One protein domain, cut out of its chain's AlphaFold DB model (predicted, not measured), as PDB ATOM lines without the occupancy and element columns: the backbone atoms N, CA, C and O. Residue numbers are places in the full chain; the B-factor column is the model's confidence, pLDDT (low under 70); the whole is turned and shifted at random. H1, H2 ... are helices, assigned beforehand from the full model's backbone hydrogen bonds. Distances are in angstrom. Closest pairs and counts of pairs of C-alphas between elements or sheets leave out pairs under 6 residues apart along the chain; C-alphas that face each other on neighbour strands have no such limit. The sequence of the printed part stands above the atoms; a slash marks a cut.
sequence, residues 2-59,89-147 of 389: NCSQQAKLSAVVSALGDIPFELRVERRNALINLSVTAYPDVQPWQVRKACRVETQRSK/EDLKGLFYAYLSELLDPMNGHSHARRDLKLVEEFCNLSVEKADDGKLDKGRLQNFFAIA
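What this domain is: This is residues 2 to 59 and 89 to 147 of the 389 residues of the protein "Hypothetical protein" of Craspedostauros australis (UniProt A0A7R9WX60). Two helices, H3 and H4, lie side by side and run opposite ways; on one side H1 crosses H3 and H2 crosses H4, and on the other side the helical hairpin of H5 and H6 packs on H4 through H5. H4 is in the middle, and residues 20 to 26, of which 24 to 26 belong to H2, stick out. The printed part has 117 residues, with six named helices in the order H1 to H6 and no named strand; the class is all helix, with 83 residues in the helices. It is compact, with a radius of gyration of the C-alphas of 14.2 A and spans of 39 by 35 by 30 A.

How they stand to each other: The longest helix, H1, residues 2 to 18, touches H3, residues 44 to 59, closest at the C-alphas of Leu 9 and Val 47, 6.5 A apart; their tilt of 70.3 degrees is only just about perpendicular. H1 and H2, residues 24 to 37, form a helical hairpin, opposite ways at a shallow tilt of 6 degrees; they only just touch, with 3 pairs of C-alphas within 8 A, the closest Val 12 and Leu 34 at 7.1 A. The hub is H4, residues 89 to 102, which touches three helices. Its C-alpha of Leu 91 is 6.1 A from that of Cys 51 in H3, the closest pair, and the two helices run opposite ways at a shallow tilt of 9 degrees. H2 touches H4 about perpendicular, at 74 degrees, closest at the C-alphas of Leu 31 and Tyr 98, 6.9 A apart. H5, residues 116 to 126, touches H4 at a steep tilt of 51 degrees, the closest C-alphas being Leu 99 and Phe 122 at 6.5 A. H5 forms a helical hairpin with H6, residues 137 to 147, at a shallow tilt of 29 degrees; the C-alphas of Ser 126 and Arg 139 come closest, 4.6 A apart. H2 and H3 are apart, and H4 and H6 are only just apart, closest 8.1 A. In H1, H2, H4, H5 and H6 every O i to N i+4 pair is within hydrogen-bond range; in H3, 11 of 12 are.

Where its parts are: H1 begins at C-alpha 2, (89.967, 54.960, 59.642), and is 24.5 A long. H2 measures 18.9 A, H3 23.3 A and H4 19.7 A, with C-alpha 89 at (80.095, 29.085, 57.278). H5, 15.1 A, and H6, 14.9 A, follow; H6 ends at C-alpha 147, (102.536, 21.047, 49.343).

The domain as a whole: The C-alphas of Cys 3 and Lys 134 are the two farthest apart, at 41.2 A. Residues 60 to 88 are not printed; C-alphas 59 and 89 are 12.5 A apart across the cut. The link from H4 to H5, 13 residues, is long. Mean pLDDT of the printed part is 76.6, with 55 residues under 70, among them residues 2 to 40 and 50 to 59.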
ATOM      1  N   ASN A   2      90.641  56.272  59.489       55.25
ATOM      2  CA  ASN A   2      89.967  54.960  59.642       55.25
ATOM      3  C   ASN A   2      88.567  54.822  59.002       55.25
ATOM      4  O   ASN A   2      88.196  53.726  58.592       55.25
ATOM      5  N   CYS A   3      87.796  55.906  58.864       53.47
ATOM      6  CA  CYS A   3      86.401  55.820  58.399       53.47
ATOM      7  C   CYS A   3      86.280  55.394  56.916       53.47
ATOM      8  O   CYS A   3      85.422  54.591  56.564       53.47
ATOM      9  N   SER A   4      87.213  55.839  56.059       65.31
ATOM     10  CA  SER A   4      87.234  55.470  54.634       65.31
ATOM     11  C   SER A   4      87.537  53.983  54.421       65.31
ATOM     12  O   SER A   4      86.850  53.326  53.646       65.31
ATOM     13  N   GLN A   5      88.511  53.413  55.138       58.94
ATOM     14  CA  GLN A   5      88.852  51.993  54.994       58.94
ATOM     15  C   GLN A   5      87.734  51.071  55.493       58.94
ATOM     16  O   GLN A   5      87.480  50.030  54.896       58.94
ATOM     17  N   GLN A   6      87.034  51.468  56.555       62.16
ATOM     18  CA  GLN A   6      85.943  50.678  57.118       62.16
ATOM     19  C   GLN A   6      84.708  50.661  56.204       62.16
ATOM     20  O   GLN A   6      84.093  49.609  56.043       62.16
ATOM     21  N   ALA A   7      84.407  51.777  55.529       66.31
ATOM     22  CA  ALA A   7      83.373  51.833  54.496       66.31
ATOM     23  C   ALA A   7      83.725  50.960  53.278       66.31
ATOM     24  O   ALA A   7      82.885  50.193  52.816       66.31
ATOM     25  N   LYS A   8      84.985  51.002  52.813       66.81
ATOM     26  CA  LYS A   8      85.481  50.135  51.728       66.81
ATOM     27  C   LYS A   8      85.337  48.651  52.082       66.81
ATOM     28  O   LYS A   8      84.851  47.869  51.277       66.81
ATOM     29  N   LEU A   9      85.693  48.263  53.307       63.44
ATOM     30  CA  LEU A   9      85.571  46.881  53.782       63.44
ATOM     31  C   LEU A   9      84.120  46.422  53.921       63.44
ATOM     32  O   LEU A   9      83.800  45.304  53.532       63.44
ATOM     33  N   SER A  10      83.242  47.281  54.442       65.19
ATOM     34  CA  SER A  10      81.809  46.987  54.528       65.19
ATOM     35  C   SER A  10      81.186  46.834  53.141       65.19
ATOM     36  O   SER A  10      80.358  45.951  52.948       65.19
ATOM     37  N   ALA A  11      81.612  47.648  52.170       67.06
ATOM     38  CA  ALA A  11      81.181  47.531  50.780       67.06
ATOM     39  C   ALA A  11      81.675  46.225  50.143       67.06
ATOM     40  O   ALA A  11      80.901  45.556  49.470       67.06
ATOM     41  N   VAL A  12      82.923  45.819  50.410       67.25
ATOM     42  CA  VAL A  12      83.460  44.528  49.947       67.25
ATOM     43  C   VAL A  12      82.686  43.354  50.549       67.25
ATOM     44  O   VAL A  12      82.324  42.440  49.821       67.25
ATOM     45  N   VAL A  13      82.388  43.379  51.851       65.81
ATOM     46  CA  VAL A  13      81.621  42.309  52.518       65.81
ATOM     47  C   VAL A  13      80.162  42.266  52.057       65.81
ATOM     48  O   VAL A  13      79.650  41.175  51.827       65.81
ATOM     49  N   SER A  14      79.512  43.418  51.862       68.75
ATOM     50  CA  SER A  14      78.157  43.476  51.290       68.75
ATOM     51  C   SER A  14      78.149  42.930  49.866       68.75
ATOM     52  O   SER A  14      77.414  41.995  49.570       68.75
ATOM     53  N   ALA A  15      79.060  43.415  49.016       67.62
ATOM     54  CA  ALA A  15      79.176  42.955  47.637       67.62
ATOM     55  C   ALA A  15      79.508  41.458  47.545       67.62
ATOM     56  O   ALA A  15      79.040  40.785  46.637       67.62
ATOM     57  N   LEU A  16      80.272  40.905  48.495       64.00
ATOM     58  CA  LEU A  16      80.523  39.463  48.589       64.00
ATOM     59  C   LEU A  16      79.241  38.648  48.823       64.00
ATOM     60  O   LEU A  16      79.154  37.527  48.319       64.00
ATOM     61  N   GLY A  17      78.280  39.191  49.578       62.31
ATOM     62  CA  GLY A  17      76.965  38.586  49.807       62.31
ATOM     63  C   GLY A  17      75.996  38.771  48.637       62.31
ATOM     64  O   GLY A  17      75.180  37.886  48.385       62.31
ATOM     65  N   ASP A  18      76.130  39.874  47.898       66.19
ATOM     66  CA  ASP A  18      75.233  40.250  46.800       66.19
ATOM     67  C   ASP A  18      75.582  39.586  45.453       66.19
ATOM     68  O   ASP A  18      74.778  39.645  44.525       66.19
ATOM     69  N   ILE A  19      76.758  38.954  45.303       61.62
ATOM     70  CA  ILE A  19      77.142  38.278  44.049       61.62
ATOM     71  C   ILE A  19      76.333  36.973  43.888       61.62
ATOM     72  O   ILE A  19      76.584  36.006  44.621       61.62
ATOM     73  N   PRO A  20      75.405  36.891  42.909       56.44
ATOM     74  CA  PRO A  20      74.597  35.699  42.690       56.44
ATOM     75  C   PRO A  20      75.470  34.511  42.262       56.44
ATOM     76  O   PRO A  20      76.501  34.650  41.602       56.44
ATOM     77  N   PHE A  21      75.060  33.304  42.653       54.88
ATOM     78  CA  PHE A  21      75.849  32.070  42.538       54.88
ATOM     79  C   PHE A  21      76.004  31.514  41.105       54.88
ATOM     80  O   PHE A  21      76.554  30.424  40.942       54.88
ATOM     81  N   GLU A  22      75.540  32.211  40.067       50.66
ATOM     82  CA  GLU A  22      75.086  31.529  38.849       50.66
ATOM     83  C   GLU A  22      76.176  31.212  37.808       50.66
ATOM     84  O   GLU A  22      76.029  30.221  37.099       50.66
ATOM     85  N   LEU A  23      77.338  31.890  37.785       56.62
ATOM     86  CA  LEU A  23      78.464  31.524  36.898       56.62
ATOM     87  C   LEU A  23      79.834  31.710  37.581       56.62
ATOM     88  O   LEU A  23      80.249  32.821  37.910       56.62
ATOM     89  N   ARG A  24      80.590  30.608  37.762       56.38
ATOM     90  CA  ARG A  24      81.908  30.601  38.449       56.38
ATOM     91  C   ARG A  24      82.908  31.609  37.869       56.38
ATOM     92  O   ARG A  24      83.677  32.181  38.629       56.38
ATOM     93  N   VAL A  25      82.903  31.816  36.551       55.28
ATOM     94  CA  VAL A  25      83.854  32.700  35.851       55.28
ATOM     95  C   VAL A  25      83.512  34.179  36.053       55.28
ATOM     96  O   VAL A  25      84.400  34.990  36.295       55.28
ATOM     97  N   GLU A  26      82.230  34.535  36.024       59.16
ATOM     98  CA  GLU A  26      81.772  35.910  36.254       59.16
ATOM     99  C   GLU A  26      81.918  36.299  37.721       59.16
ATOM    100  O   GLU A  26      82.435  37.372  38.024       59.16
ATOM    101  N   ARG A  27      81.593  35.377  38.636       63.00
ATOM    102  CA  ARG A  27      81.866  35.527  40.069       63.00
ATOM    103  C   ARG A  27      83.355  35.730  40.332       63.00
ATOM    104  O   ARG A  27      83.725  36.623  41.085       63.00
ATOM    105  N   ARG A  28      84.209  34.933  39.689       56.94
ATOM    106  CA  ARG A  28      85.670  35.049  39.756       56.94
ATOM    107  C   ARG A  28      86.153  36.423  39.289       56.94
ATOM    108  O   ARG A  28      86.877  37.090  40.024       56.94
ATOM    109  N   ASN A  29      85.703  36.886  38.126       60.56
ATOM    110  CA  ASN A  29      86.080  38.198  37.595       60.56
ATOM    111  C   ASN A  29      85.534  39.352  38.448       60.56
ATOM    112  O   ASN A  29      86.251  40.322  38.677       60.56
ATOM    113  N   ALA A  30      84.309  39.244  38.967       65.25
ATOM    114  CA  ALA A  30      83.723  40.232  39.869       65.25
ATOM    115  C   ALA A  30      84.495  40.312  41.192       65.25
ATOM    116  O   ALA A  30      84.845  41.405  41.618       65.25
ATOM    117  N   LEU A  31      84.842  39.173  41.800       60.75
ATOM    118  CA  LEU A  31      85.654  39.116  43.019       60.75
ATOM    119  C   LEU A  31      87.042  39.717  42.803       60.75
ATOM    120  O   LEU A  31      87.483  40.544  43.599       60.75
ATOM    121  N   ILE A  32      87.719  39.339  41.718       57.00
ATOM    122  CA  ILE A  32      89.041  39.869  41.375       57.00
ATOM    123  C   ILE A  32      88.956  41.379  41.117       57.00
ATOM    124  O   ILE A  32      89.723  42.133  41.709       57.00
ATOM    125  N   ASN A  33      87.989  41.850  40.326       62.22
ATOM    126  CA  ASN A  33      87.816  43.277  40.049       62.22
ATOM    127  C   ASN A  33      87.485  44.070  41.322       62.22
ATOM    128  O   ASN A  33      88.114  45.093  41.598       62.22
ATOM    129  N   LEU A  34      86.566  43.583  42.153       64.00
ATOM    130  CA  LEU A  34      86.141  44.269  43.373       64.00
ATOM    131  C   LEU A  34      87.259  44.342  44.426       64.00
ATOM    132  O   LEU A  34      87.333  45.297  45.195       64.00
ATOM    133  N   SER A  35      88.171  43.371  44.422       56.88
ATOM    134  CA  SER A  35      89.287  43.304  45.371       56.88
ATOM    135  C   SER A  35      90.544  44.020  44.885       56.88
ATOM    136  O   SER A  35      91.225  44.671  45.668       56.88
ATOM    137  N   VAL A  36      90.878  43.873  43.602       55.41
ATOM    138  CA  VAL A  36      92.167  44.296  43.038       55.41
ATOM    139  C   VAL A  36      92.050  45.634  42.314       55.41
ATOM    140  O   VAL A  36      92.955  46.457  42.424       55.41
ATOM    141  N   THR A  37      90.942  45.889  41.607       55.09
ATOM    142  CA  THR A  37      90.771  47.137  40.836       55.09
ATOM    143  C   THR A  37      90.061  48.234  41.621       55.09
ATOM    144  O   THR A  37      90.457  49.393  41.526       55.09
ATOM    145  N   ALA A  38      89.060  47.895  42.443       56.44
ATOM    146  CA  ALA A  38      88.319  48.902  43.202       56.44
ATOM    147  C   ALA A  38      89.056  49.351  44.477       56.44
ATOM    148  O   ALA A  38      89.005  50.531  44.833       56.44
ATOM    149  N   TYR A  39      89.761  48.436  45.157       62.50
ATOM    150  CA  TYR A  39      90.394  48.716  46.451       62.50
ATOM    151  C   TYR A  39      91.783  48.070  46.618       62.50
ATOM    152  O   TYR A  39      91.968  47.251  47.517       62.50
ATOM    153  N   PRO A  40      92.793  48.484  45.829       60.72
ATOM    154  CA  PRO A  40      94.154  47.928  45.896       60.72
ATOM    155  C   PRO A  40      94.825  48.089  47.273       60.72
ATOM    156  O   PRO A  40      95.725  47.329  47.625       60.72
ATOM    157  N   ASP A  41      94.372  49.055  48.077       70.31
ATOM    158  CA  ASP A  41      94.885  49.301  49.429       70.31
ATOM    159  C   ASP A  41      94.372  48.287  50.464       70.31
ATOM    160  O   ASP A  41      94.902  48.220  51.578       70.31
ATOM    161  N   VAL A  42      93.306  47.543  50.141       64.62
ATOM    162  CA  VAL A  42      92.658  46.626  51.078       64.62
ATOM    163  C   VAL A  42      93.468  45.344  51.173       64.62
ATOM    164  O   VAL A  42      93.548  44.536  50.252       64.62
ATOM    165  N   GLN A  43      94.068  45.152  52.339       69.81
ATOM    166  CA  GLN A  43      94.882  43.988  52.630       69.81
ATOM    167  C   GLN A  43      93.994  42.783  52.989       69.81
ATOM    168  O   GLN A  43      92.976  42.946  53.669       69.81
ATOM    169  N   PRO A  44      94.395  41.546  52.654       67.19
ATOM    170  CA  PRO A  44      93.593  40.344  52.925       67.19
ATOM    171  C   PRO A  44      93.204  40.148  54.401       67.19
ATOM    172  O   PRO A  44      92.106  39.682  54.711       67.19
ATOM    173  N   TRP A  45      94.063  40.560  55.340       66.94
ATOM    174  CA  TRP A  45      93.761  40.502  56.776       66.94
ATOM    175  C   TRP A  45      92.623  41.448  57.190       66.94
ATOM    176  O   TRP A  45      91.922  41.178  58.169       66.94
ATOM    177  N   GLN A  46      92.408  42.544  56.455       70.56
ATOM    178  CA  GLN A  46      91.298  43.466  56.693       70.56
ATOM    179  C   GLN A  46      89.971  42.835  56.264       70.56
ATOM    180  O   GLN A  46      88.995  42.922  57.009       70.56
ATOM    181  N   VAL A  47      89.962  42.127  55.127       68.44
ATOM    182  CA  VAL A  47      88.807  41.343  54.654       68.44
ATOM    183  C   VAL A  47      88.454  40.265  55.680       68.44
ATOM    184  O   VAL A  47      87.313  40.187  56.128       68.44
ATOM    185  N   ARG A  48      89.454  39.520  56.170       68.12
ATOM    186  CA  ARG A  48      89.270  38.524  57.237       68.12
ATOM    187  C   ARG A  48      88.639  39.122  58.494       68.12
ATOM    188  O   ARG A  48      87.722  38.535  59.069       68.12
ATOM    189  N   LYS A  49      89.141  40.276  58.951       71.25
ATOM    190  CA  LYS A  49      88.609  40.961  60.139       71.25
ATOM    191  C   LYS A  49      87.147  41.354  59.928       71.25
ATOM    192  O   LYS A  49      86.347  41.140  60.831       71.25
ATOM    193  N   ALA A  50      86.798  41.863  58.749       68.50
ATOM    194  CA  ALA A  50      85.428  42.232  58.417       68.50
ATOM    195  C   ALA A  50      84.489  41.007  58.393       68.50
ATOM    196  O   ALA A  50      83.462  41.029  59.065       68.50
ATOM    197  N   CYS A  51      84.890  39.896  57.760       65.38
ATOM    198  CA  CYS A  51      84.116  38.646  57.776       65.38
ATOM    199  C   CYS A  51      83.899  38.102  59.203       65.38
ATOM    200  O   CYS A  51      82.824  37.601  59.529       65.38
ATOM    201  N   ARG A  52      84.903  38.225  60.084       68.50
ATOM    202  CA  ARG A  52      84.791  37.811  61.496       68.50
ATOM    203  C   ARG A  52      83.855  38.697  62.312       68.50
ATOM    204  O   ARG A  52      83.101  38.171  63.123       68.50
ATOM    205  N   VAL A  53      83.913  40.015  62.120       69.25
ATOM    206  CA  VAL A  53      83.033  40.962  62.824       69.25
ATOM    207  C   VAL A  53      81.575  40.720  62.441       69.25
ATOM    208  O   VAL A  53      80.718  40.682  63.320       69.25
ATOM    209  N   GLU A  54      81.305  40.463  61.163       62.50
ATOM    210  CA  GLU A  54      79.945  40.177  60.698       62.50
ATOM    211  C   GLU A  54      79.415  38.850  61.264       62.50
ATOM    212  O   GLU A  54      78.280  38.767  61.724       62.50
ATOM    213  N   THR A  55      80.293  37.848  61.378       57.97
ATOM    214  CA  THR A  55      79.995  36.572  62.051       57.97
ATOM    215  C   THR A  55      79.674  36.740  63.545       57.97
ATOM    216  O   THR A  55      78.906  35.967  64.111       57.97
ATOM    217  N   GLN A  56      80.297  37.705  64.227       64.38
ATOM    218  CA  GLN A  56      80.017  37.970  65.643       64.38
ATOM    219  C   GLN A  56      78.695  38.715  65.824       64.38
ATOM    220  O   GLN A  56      77.932  38.367  66.721       64.38
ATOM    221  N   ARG A  57      78.389  39.674  64.941       64.25
ATOM    222  CA  ARG A  57      77.116  40.410  64.951       64.25
ATOM    223  C   ARG A  57      75.910  39.499  64.743       64.25
ATOM    224  O   ARG A  57      74.915  39.668  65.439       64.25
ATOM    225  N   SER A  58      76.007  38.516  63.846       59.66
ATOM    226  CA  SER A  58      74.918  37.557  63.627       59.66
ATOM    227  C   SER A  58      74.665  36.644  64.832       59.66
ATOM    228  O   SER A  58      73.533  36.222  65.033       59.66
ATOM    229  N   LYS A  59      75.679  36.390  65.674       60.94
ATOM    230  CA  LYS A  59      75.539  35.581  66.899       60.94
ATOM    231  C   LYS A  59      74.969  36.346  68.094       60.94
ATOM    232  O   LYS A  59      74.321  35.734  68.932       60.94
ATOM    233  N   GLU A  89      79.535  30.021  58.253       73.12
ATOM    234  CA  GLU A  89      80.095  29.085  57.278       73.12
ATOM    235  C   GLU A  89      80.082  29.661  55.864       73.12
ATOM    236  O   GLU A  89      81.090  29.548  55.161       73.12
ATOM    237  N   ASP A  90      79.017  30.370  55.480       73.75
ATOM    238  CA  ASP A  90      78.940  31.051  54.182       73.75
ATOM    239  C   ASP A  90      80.044  32.110  54.050       73.75
ATOM    240  O   ASP A  90      80.722  32.190  53.021       73.75
ATOM    241  N   LEU A  91      80.309  32.871  55.120       75.00
ATOM    242  CA  LEU A  91      81.390  33.864  55.153       75.00
ATOM    243  C   LEU A  91      82.782  33.226  55.082       75.00
ATOM    244  O   LEU A  91      83.658  33.738  54.378       75.00
ATOM    245  N   LYS A  92      83.008  32.096  55.767       80.81
ATOM    246  CA  LYS A  92      84.254  31.324  55.625       80.81
ATOM    247  C   LYS A  92      84.424  30.800  54.198       80.81
ATOM    248  O   LYS A  92      85.520  30.888  53.647       80.81
ATOM    249  N   GLY A  93      83.356  30.275  53.595       81.44
ATOM    250  CA  GLY A  93      83.351  29.791  52.215       81.44
ATOM    251  C   GLY A  93      83.675  30.899  51.211       81.44
ATOM    252  O   GLY A  93      84.501  30.699  50.320       81.44
ATOM    253  N   LEU A  94      83.097  32.088  51.403       78.00
ATOM    254  CA  LEU A  94      83.400  33.284  50.615       78.00
ATOM    255  C   LEU A  94      84.862  33.713  50.762       78.00
ATOM    256  O   LEU A  94      85.535  33.958  49.762       78.00
ATOM    257  N   PHE A  95      85.380  33.752  51.991       83.88
ATOM    258  CA  PHE A  95      86.778  34.094  52.239       83.88
ATOM    259  C   PHE A  95      87.744  33.069  51.626       83.88
ATOM    260  O   PHE A  95      88.763  33.442  51.048       83.88
ATOM    261  N   TYR A  96      87.408  31.779  51.681       88.31
ATOM    262  CA  TYR A  96      88.188  30.737  51.020       88.31
ATOM    263  C   TYR A  96      88.185  30.882  49.494       88.31
ATOM    264  O   TYR A  96      89.235  30.750  48.862       88.31
ATOM    265  N   ALA A  97      87.030  31.181  48.892       84.62
ATOM    266  CA  ALA A  97      86.934  31.451  47.459       84.62
ATOM    267  C   ALA A  97      87.785  32.668  47.072       84.62
ATOM    268  O   ALA A  97      88.558  32.601  46.120       84.62
ATOM    269  N   TYR A  98      87.723  33.738  47.868       83.75
ATOM    270  CA  TYR A  98      88.578  34.910  47.707       83.75
ATOM    271  C   TYR A  98      90.072  34.553  47.751       83.75
ATOM    272  O   TYR A  98      90.821  34.934  46.852       83.75
ATOM    273  N   LEU A  99      90.513  33.782  48.753       89.44
ATOM    274  CA  LEU A  99      91.908  33.346  48.844       89.44
ATOM    275  C   LEU A  99      92.312  32.448  47.671       89.44
ATOM    276  O   LEU A  99      93.418  32.603  47.168       89.44
ATOM    277  N   SER A 100      91.428  31.554  47.222       91.81
ATOM    278  CA  SER A 100      91.684  30.667  46.079       91.81
ATOM    279  C   SER A 100      91.982  31.463  44.811       91.81
ATOM    280  O   SER A 100      92.896  31.119  44.068       91.81
ATOM    281  N   GLU A 101      91.249  32.555  44.593       87.38
ATOM    282  CA  GLU A 101      91.463  33.448  43.455       87.38
ATOM    283  C   GLU A 101      92.719  34.301  43.606       87.38
ATOM    284  O   GLU A 101      93.544  34.389  42.695       87.38
ATOM    285  N   LEU A 102      92.912  34.886  44.789       88.31
ATOM    286  CA  LEU A 102      94.080  35.707  45.086       88.31
ATOM    287  C   LEU A 102      95.387  34.910  44.961       88.31
ATOM    288  O   LEU A 102      96.407  35.449  44.528       88.31
ATOM    289  N   LEU A 103      95.356  33.634  45.343       92.75
ATOM    290  CA  LEU A 103      96.494  32.723  45.338       92.75
ATOM    291  C   LEU A 103      96.576  31.844  44.088       92.75
ATOM    292  O   LEU A 103      97.474  31.003  44.029       92.75
ATOM    293  N   ASP A 104      95.712  32.023  43.089       92.81
ATOM    294  CA  ASP A 104      95.771  31.241  41.852       92.81
ATOM    295  C   ASP A 104      97.171  31.367  41.211       92.81
ATOM    296  O   ASP A 104      97.709  32.476  41.128       92.81
ATOM    297  N   PRO A 105      97.819  30.266  40.790       93.25
ATOM    298  CA  PRO A 105      99.195  30.305  40.299       93.25
ATOM    299  C   PRO A 105      99.340  31.025  38.950       93.25
ATOM    300  O   PRO A 105     100.406  31.584  38.688       93.25
ATOM    301  N   MET A 106      98.291  31.036  38.123       92.06
ATOM    302  CA  MET A 106      98.280  31.635  36.786       92.06
ATOM    303  C   MET A 106      97.811  33.088  36.825       92.06
ATOM    304  O   MET A 106      98.453  33.955  36.238       92.06
ATOM    305  N   ASN A 107      96.718  33.354  37.544       88.75
ATOM    306  CA  ASN A 107      96.016  34.641  37.485       88.75
ATOM    307  C   ASN A 107      96.072  35.441  38.795       88.75
ATOM    308  O   ASN A 107      95.709  36.615  38.815       88.75
ATOM    309  N   GLY A 108      96.508  34.824  39.894       87.69
ATOM    310  CA  GLY A 108      96.515  35.451  41.214       87.69
ATOM    311  C   GLY A 108      97.666  36.440  41.424       87.69
ATOM    312  O   GLY A 108      98.585  36.578  40.606       87.69
ATOM    313  N   HIS A 109      97.688  37.068  42.598       86.69
ATOM    314  CA  HIS A 109      98.677  38.076  42.962       86.69
ATOM    315  C   HIS A 109      99.990  37.452  43.466       86.69
ATOM    316  O   HIS A 109     100.038  36.761  44.488       86.69
ATOM    317  N   SER A 110     101.104  37.753  42.795       89.31
ATOM    318  CA  SER A 110     102.415  37.157  43.098       89.31
ATOM    319  C   SER A 110     102.926  37.469  44.509       89.31
ATOM    320  O   SER A 110     103.512  36.595  45.150       89.31
ATOM    321  N   HIS A 111     102.678  38.675  45.035       88.56
ATOM    322  CA  HIS A 111     103.067  39.015  46.409       88.56
ATOM    323  C   HIS A 111     102.241  38.261  47.453       88.56
ATOM    324  O   HIS A 111     102.793  37.889  48.483       88.56
ATOM    325  N   ALA A 112     100.963  37.975  47.174       88.38
ATOM    326  CA  ALA A 112     100.119  37.218  48.095       88.38
ATOM    327  C   ALA A 112     100.616  35.770  48.211       88.38
ATOM    328  O   ALA A 112     100.753  35.249  49.312       88.38
ATOM    329  N   ARG A 113     101.034  35.163  47.088       94.00
ATOM    330  CA  ARG A 113     101.674  33.833  47.077       94.00
ATOM    331  C   ARG A 113     103.026  33.784  47.800       94.00
ATOM    332  O   ARG A 113     103.517  32.700  48.111       94.00
ATOM    333  N   ARG A 114     103.650  34.939  48.054       93.56
ATOM    334  CA  ARG A 114     104.913  35.060  48.801       93.56
ATOM    335  C   ARG A 114     104.714  35.388  50.283       93.56
ATOM    336  O   ARG A 114     105.698  35.359  51.028       93.56
ATOM    337  N   ASP A 115     103.490  35.684  50.713       94.19
ATOM    338  CA  ASP A 115     103.163  35.901  52.117       94.19
ATOM    339  C   ASP A 115     102.930  34.554  52.814       94.19
ATOM    340  O   ASP A 115     101.944  33.862  52.565       94.19
ATOM    341  N   LEU A 116     103.853  34.188  53.710       94.19
ATOM    342  CA  LEU A 116     103.807  32.921  54.443       94.19
ATOM    343  C   LEU A 116     102.524  32.770  55.262       94.19
ATOM    344  O   LEU A 116     101.958  31.683  55.282       94.19
ATOM    345  N   LYS A 117     102.047  33.847  55.899       93.75
ATOM    346  CA  LYS A 117     100.865  33.786  56.773       93.75
ATOM    347  C   LYS A 117      99.597  33.539  55.968       93.75
ATOM    348  O   LYS A 117      98.691  32.846  56.417       93.75
ATOM    349  N   LEU A 118      99.539  34.119  54.774       92.56
ATOM    350  CA  LEU A 118      98.387  34.005  53.894       92.56
ATOM    351  C   LEU A 118      98.331  32.627  53.224       92.56
ATOM    352  O   LEU A 118      97.265  32.021  53.154       92.56
ATOM    353  N   VAL A 119      99.487  32.103  52.806       95.69
ATOM    354  CA  VAL A 119      99.614  30.723  52.309       95.69
ATOM    355  C   VAL A 119      99.284  29.714  53.411       95.69
ATOM    356  O   VAL A 119      98.549  28.765  53.161       95.69
ATOM    357  N   GLU A 120      99.767  29.927  54.636       95.94
ATOM    358  CA  GLU A 120      99.424  29.102  55.801       95.94
ATOM    359  C   GLU A 120      97.914  29.086  56.061       95.94
ATOM    360  O   GLU A 120      97.316  28.018  56.199       95.94
ATOM    361  N   GLU A 121      97.273  30.256  56.098       94.50
ATOM    362  CA  GLU A 121      95.828  30.356  56.295       94.50
ATOM    363  C   GLU A 121      95.056  29.630  55.188       94.50
ATOM    364  O   GLU A 121      94.126  28.874  55.473       94.50
ATOM    365  N   PHE A 122      95.478  29.790  53.935       95.75
ATOM    366  CA  PHE A 122      94.866  29.100  52.809       95.75
ATOM    367  C   PHE A 122      95.030  27.575  52.878       95.75
ATOM    368  O   PHE A 122      94.073  26.842  52.620       95.75
ATOM    369  N   CYS A 123      96.209  27.083  53.266       97.50
ATOM    370  CA  CYS A 123      96.449  25.658  53.481       97.50
ATOM    371  C   CYS A 123      95.572  25.104  54.609       97.50
ATOM    372  O   CYS A 123      94.965  24.052  54.430       97.50
ATOM    373  N   ASN A 124      95.442  25.827  55.726       96.31
ATOM    374  CA  ASN A 124      94.595  25.427  56.853       96.31
ATOM    375  C   ASN A 124      93.111  25.344  56.463       96.31
ATOM    376  O   ASN A 124      92.459  24.340  56.739       96.31
ATOM    377  N   LEU A 125      92.589  26.350  55.755       94.69
ATOM    378  CA  LEU A 125      91.206  26.334  55.255       94.69
ATOM    379  C   LEU A 125      90.980  25.244  54.195       94.69
ATOM    380  O   LEU A 125      89.870  24.733  54.048       94.69
ATOM    381  N   SER A 126      92.034  24.867  53.463       95.94
ATOM    382  CA  SER A 126      91.977  23.806  52.453       95.94
ATOM    383  C   SER A 126      91.847  22.401  53.050       95.94
ATOM    384  O   SER A 126      91.417  21.482  52.354       95.94
ATOM    385  N   VAL A 127      92.222  22.228  54.321       96.00
ATOM    386  CA  VAL A 127      92.155  20.949  55.045       96.00
ATOM    387  C   VAL A 127      91.109  20.928  56.163       96.00
ATOM    388  O   VAL A 127      90.999  19.930  56.875       96.00
ATOM    389  N   GLU A 128      90.356  22.012  56.348       93.81
ATOM    390  CA  GLU A 128      89.260  22.060  57.317       93.81
ATOM    391  C   GLU A 128      88.185  21.041  56.897       93.81
ATOM    392  O   GLU A 128      87.786  20.972  55.730       93.81
ATOM    393  N   LYS A 129      87.762  20.195  57.840       90.75
ATOM    394  CA  LYS A 129      86.689  19.221  57.608       90.75
ATOM    395  C   LYS A 129      85.363  19.970  57.504       90.75
ATOM    396  O   LYS A 129      85.144  20.913  58.259       90.75
ATOM    397  N   ALA A 130      84.499  19.546  56.588       85.62
ATOM    398  CA  ALA A 130      83.119  20.014  56.553       85.62
ATOM    399  C   ALA A 130      82.329  19.452  57.753       85.62
ATOM    400  O   ALA A 130      82.841  18.610  58.499       85.62
ATOM    401  N   ASP A 131      81.084  19.894  57.933       81.88
ATOM    402  CA  ASP A 131      80.234  19.493  59.069       81.88
ATOM    403  C   ASP A 131      79.944  17.987  59.096       81.88
ATOM    404  O   ASP A 131      79.712  17.400  60.151       81.88
ATOM    405  N   ASP A 132      80.042  17.328  57.940       82.50
ATOM    406  CA  ASP A 132      79.952  15.873  57.801       82.50
ATOM    407  C   ASP A 132      81.233  15.129  58.241       82.50
ATOM    408  O   ASP A 132      81.324  13.902  58.135       82.50
ATOM    409  N   GLY A 133      82.249  15.863  58.707       87.56
ATOM    410  CA  GLY A 133      83.552  15.353  59.119       87.56
ATOM    411  C   GLY A 133      84.461  14.932  57.960       87.56
ATOM    412  O   GLY A 133      85.579  14.461  58.207       87.56
ATOM    413  N   LYS A 134      84.026  15.086  56.703       89.06
ATOM    414  CA  LYS A 134      84.808  14.720  55.520       89.06
ATOM    415  C   LYS A 134      85.604  15.912  55.006       89.06
ATOM    416  O   LYS A 134      85.267  17.077  55.195       89.06
ATOM    417  N   LEU A 135      86.711  15.595  54.344       90.19
ATOM    418  CA  LEU A 135      87.529  16.584  53.652       90.19
ATOM    419  C   LEU A 135      86.951  16.835  52.259       90.19
ATOM    420  O   LEU A 135      86.763  15.890  51.486       90.19
ATOM    421  N   ASP A 136      86.727  18.104  51.924       92.00
ATOM    422  CA  ASP A 136      86.371  18.513  50.568       92.00
ATOM    423  C   ASP A 136      87.549  18.215  49.622       92.00
ATOM    424  O   ASP A 136      88.646  18.760  49.763       92.00
ATOM    425  N   LYS A 137      87.324  17.326  48.645       93.12
ATOM    426  CA  LYS A 137      88.353  16.893  47.689       93.12
ATOM    427  C   LYS A 137      88.900  18.052  46.854       93.12
ATOM    428  O   LYS A 137      90.090  18.044  46.546       93.12
ATOM    429  N   GLY A 138      88.057  19.022  46.493       92.25
ATOM    430  CA  GLY A 138      88.468  20.180  45.699       92.25
ATOM    431  C   GLY A 138      89.388  21.095  46.498       92.25
ATOM    432  O   GLY A 138      90.455  21.477  46.021       92.25
ATOM    433  N   ARG A 139      89.032  21.361  47.759       93.62
ATOM    434  CA  ARG A 139      89.884  22.137  48.672       93.62
ATOM    435  C   ARG A 139      91.199  21.425  48.963       93.62
ATOM    436  O   ARG A 139      92.268  22.026  48.885       93.62
ATOM    437  N   LEU A 140      91.139  20.119  49.202       95.38
ATOM    438  CA  LEU A 140      92.322  19.310  49.461       95.38
ATOM    439  C   LEU A 140      93.295  19.308  48.267       95.38
ATOM    440  O   LEU A 140      94.511  19.292  48.464       95.38
ATOM    441  N   GLN A 141      92.790  19.365  47.031       95.75
ATOM    442  CA  GLN A 141      93.629  19.481  45.837       95.75
ATOM    443  C   GLN A 141      94.435  20.788  45.818       95.75
ATOM    444  O   GLN A 141      95.600  20.761  45.424       95.75
ATOM    445  N   ASN A 142      93.874  21.897  46.313       95.38
ATOM    446  CA  ASN A 142      94.602  23.163  46.444       95.38
ATOM    447  C   ASN A 142      95.762  23.046  47.440       95.38
ATOM    448  O   ASN A 142      96.865  23.517  47.161       95.38
ATOM    449  N   PHE A 143      95.559  22.342  48.559       97.38
ATOM    450  CA  PHE A 143      96.654  22.031  49.480       97.38
ATOM    451  C   PHE A 143      97.748  21.198  48.795       97.38
ATOM    452  O   PHE A 143      98.923  21.548  48.879       97.38
ATOM    453  N   PHE A 144      97.390  20.142  48.054       97.19
ATOM    454  CA  PHE A 144      98.374  19.335  47.316       97.19
ATOM    455  C   PHE A 144      99.113  20.124  46.230       97.19
ATOM    456  O   PHE A 144     100.301  19.880  46.017       97.19
ATOM    457  N   ALA A 145      98.449  21.080  45.576       96.50
ATOM    458  CA  ALA A 145      99.056  21.942  44.566       96.50
ATOM    459  C   ALA A 145     100.190  22.815  45.137       96.50
ATOM    460  O   ALA A 145     101.117  23.170  44.404       96.50
ATOM    461  N   ILE A 146     100.125  23.131  46.436       97.19
ATOM    462  CA  ILE A 146     101.145  23.884  47.174       97.19
ATOM    463  C   ILE A 146     102.157  22.936  47.823       97.19
ATOM    464  O   ILE A 146     103.362  23.139  47.705       97.19
ATOM    465  N   ALA A 147     101.689  21.904  48.523       97.44
ATOM    466  CA  ALA A 147     102.536  21.047  49.343       97.44
ATOM    467  C   ALA A 147     103.383  20.074  48.516       97.44
ATOM    468  O   ALA A 147     104.546  19.839  48.840       97.44
TER     469      ALA A 147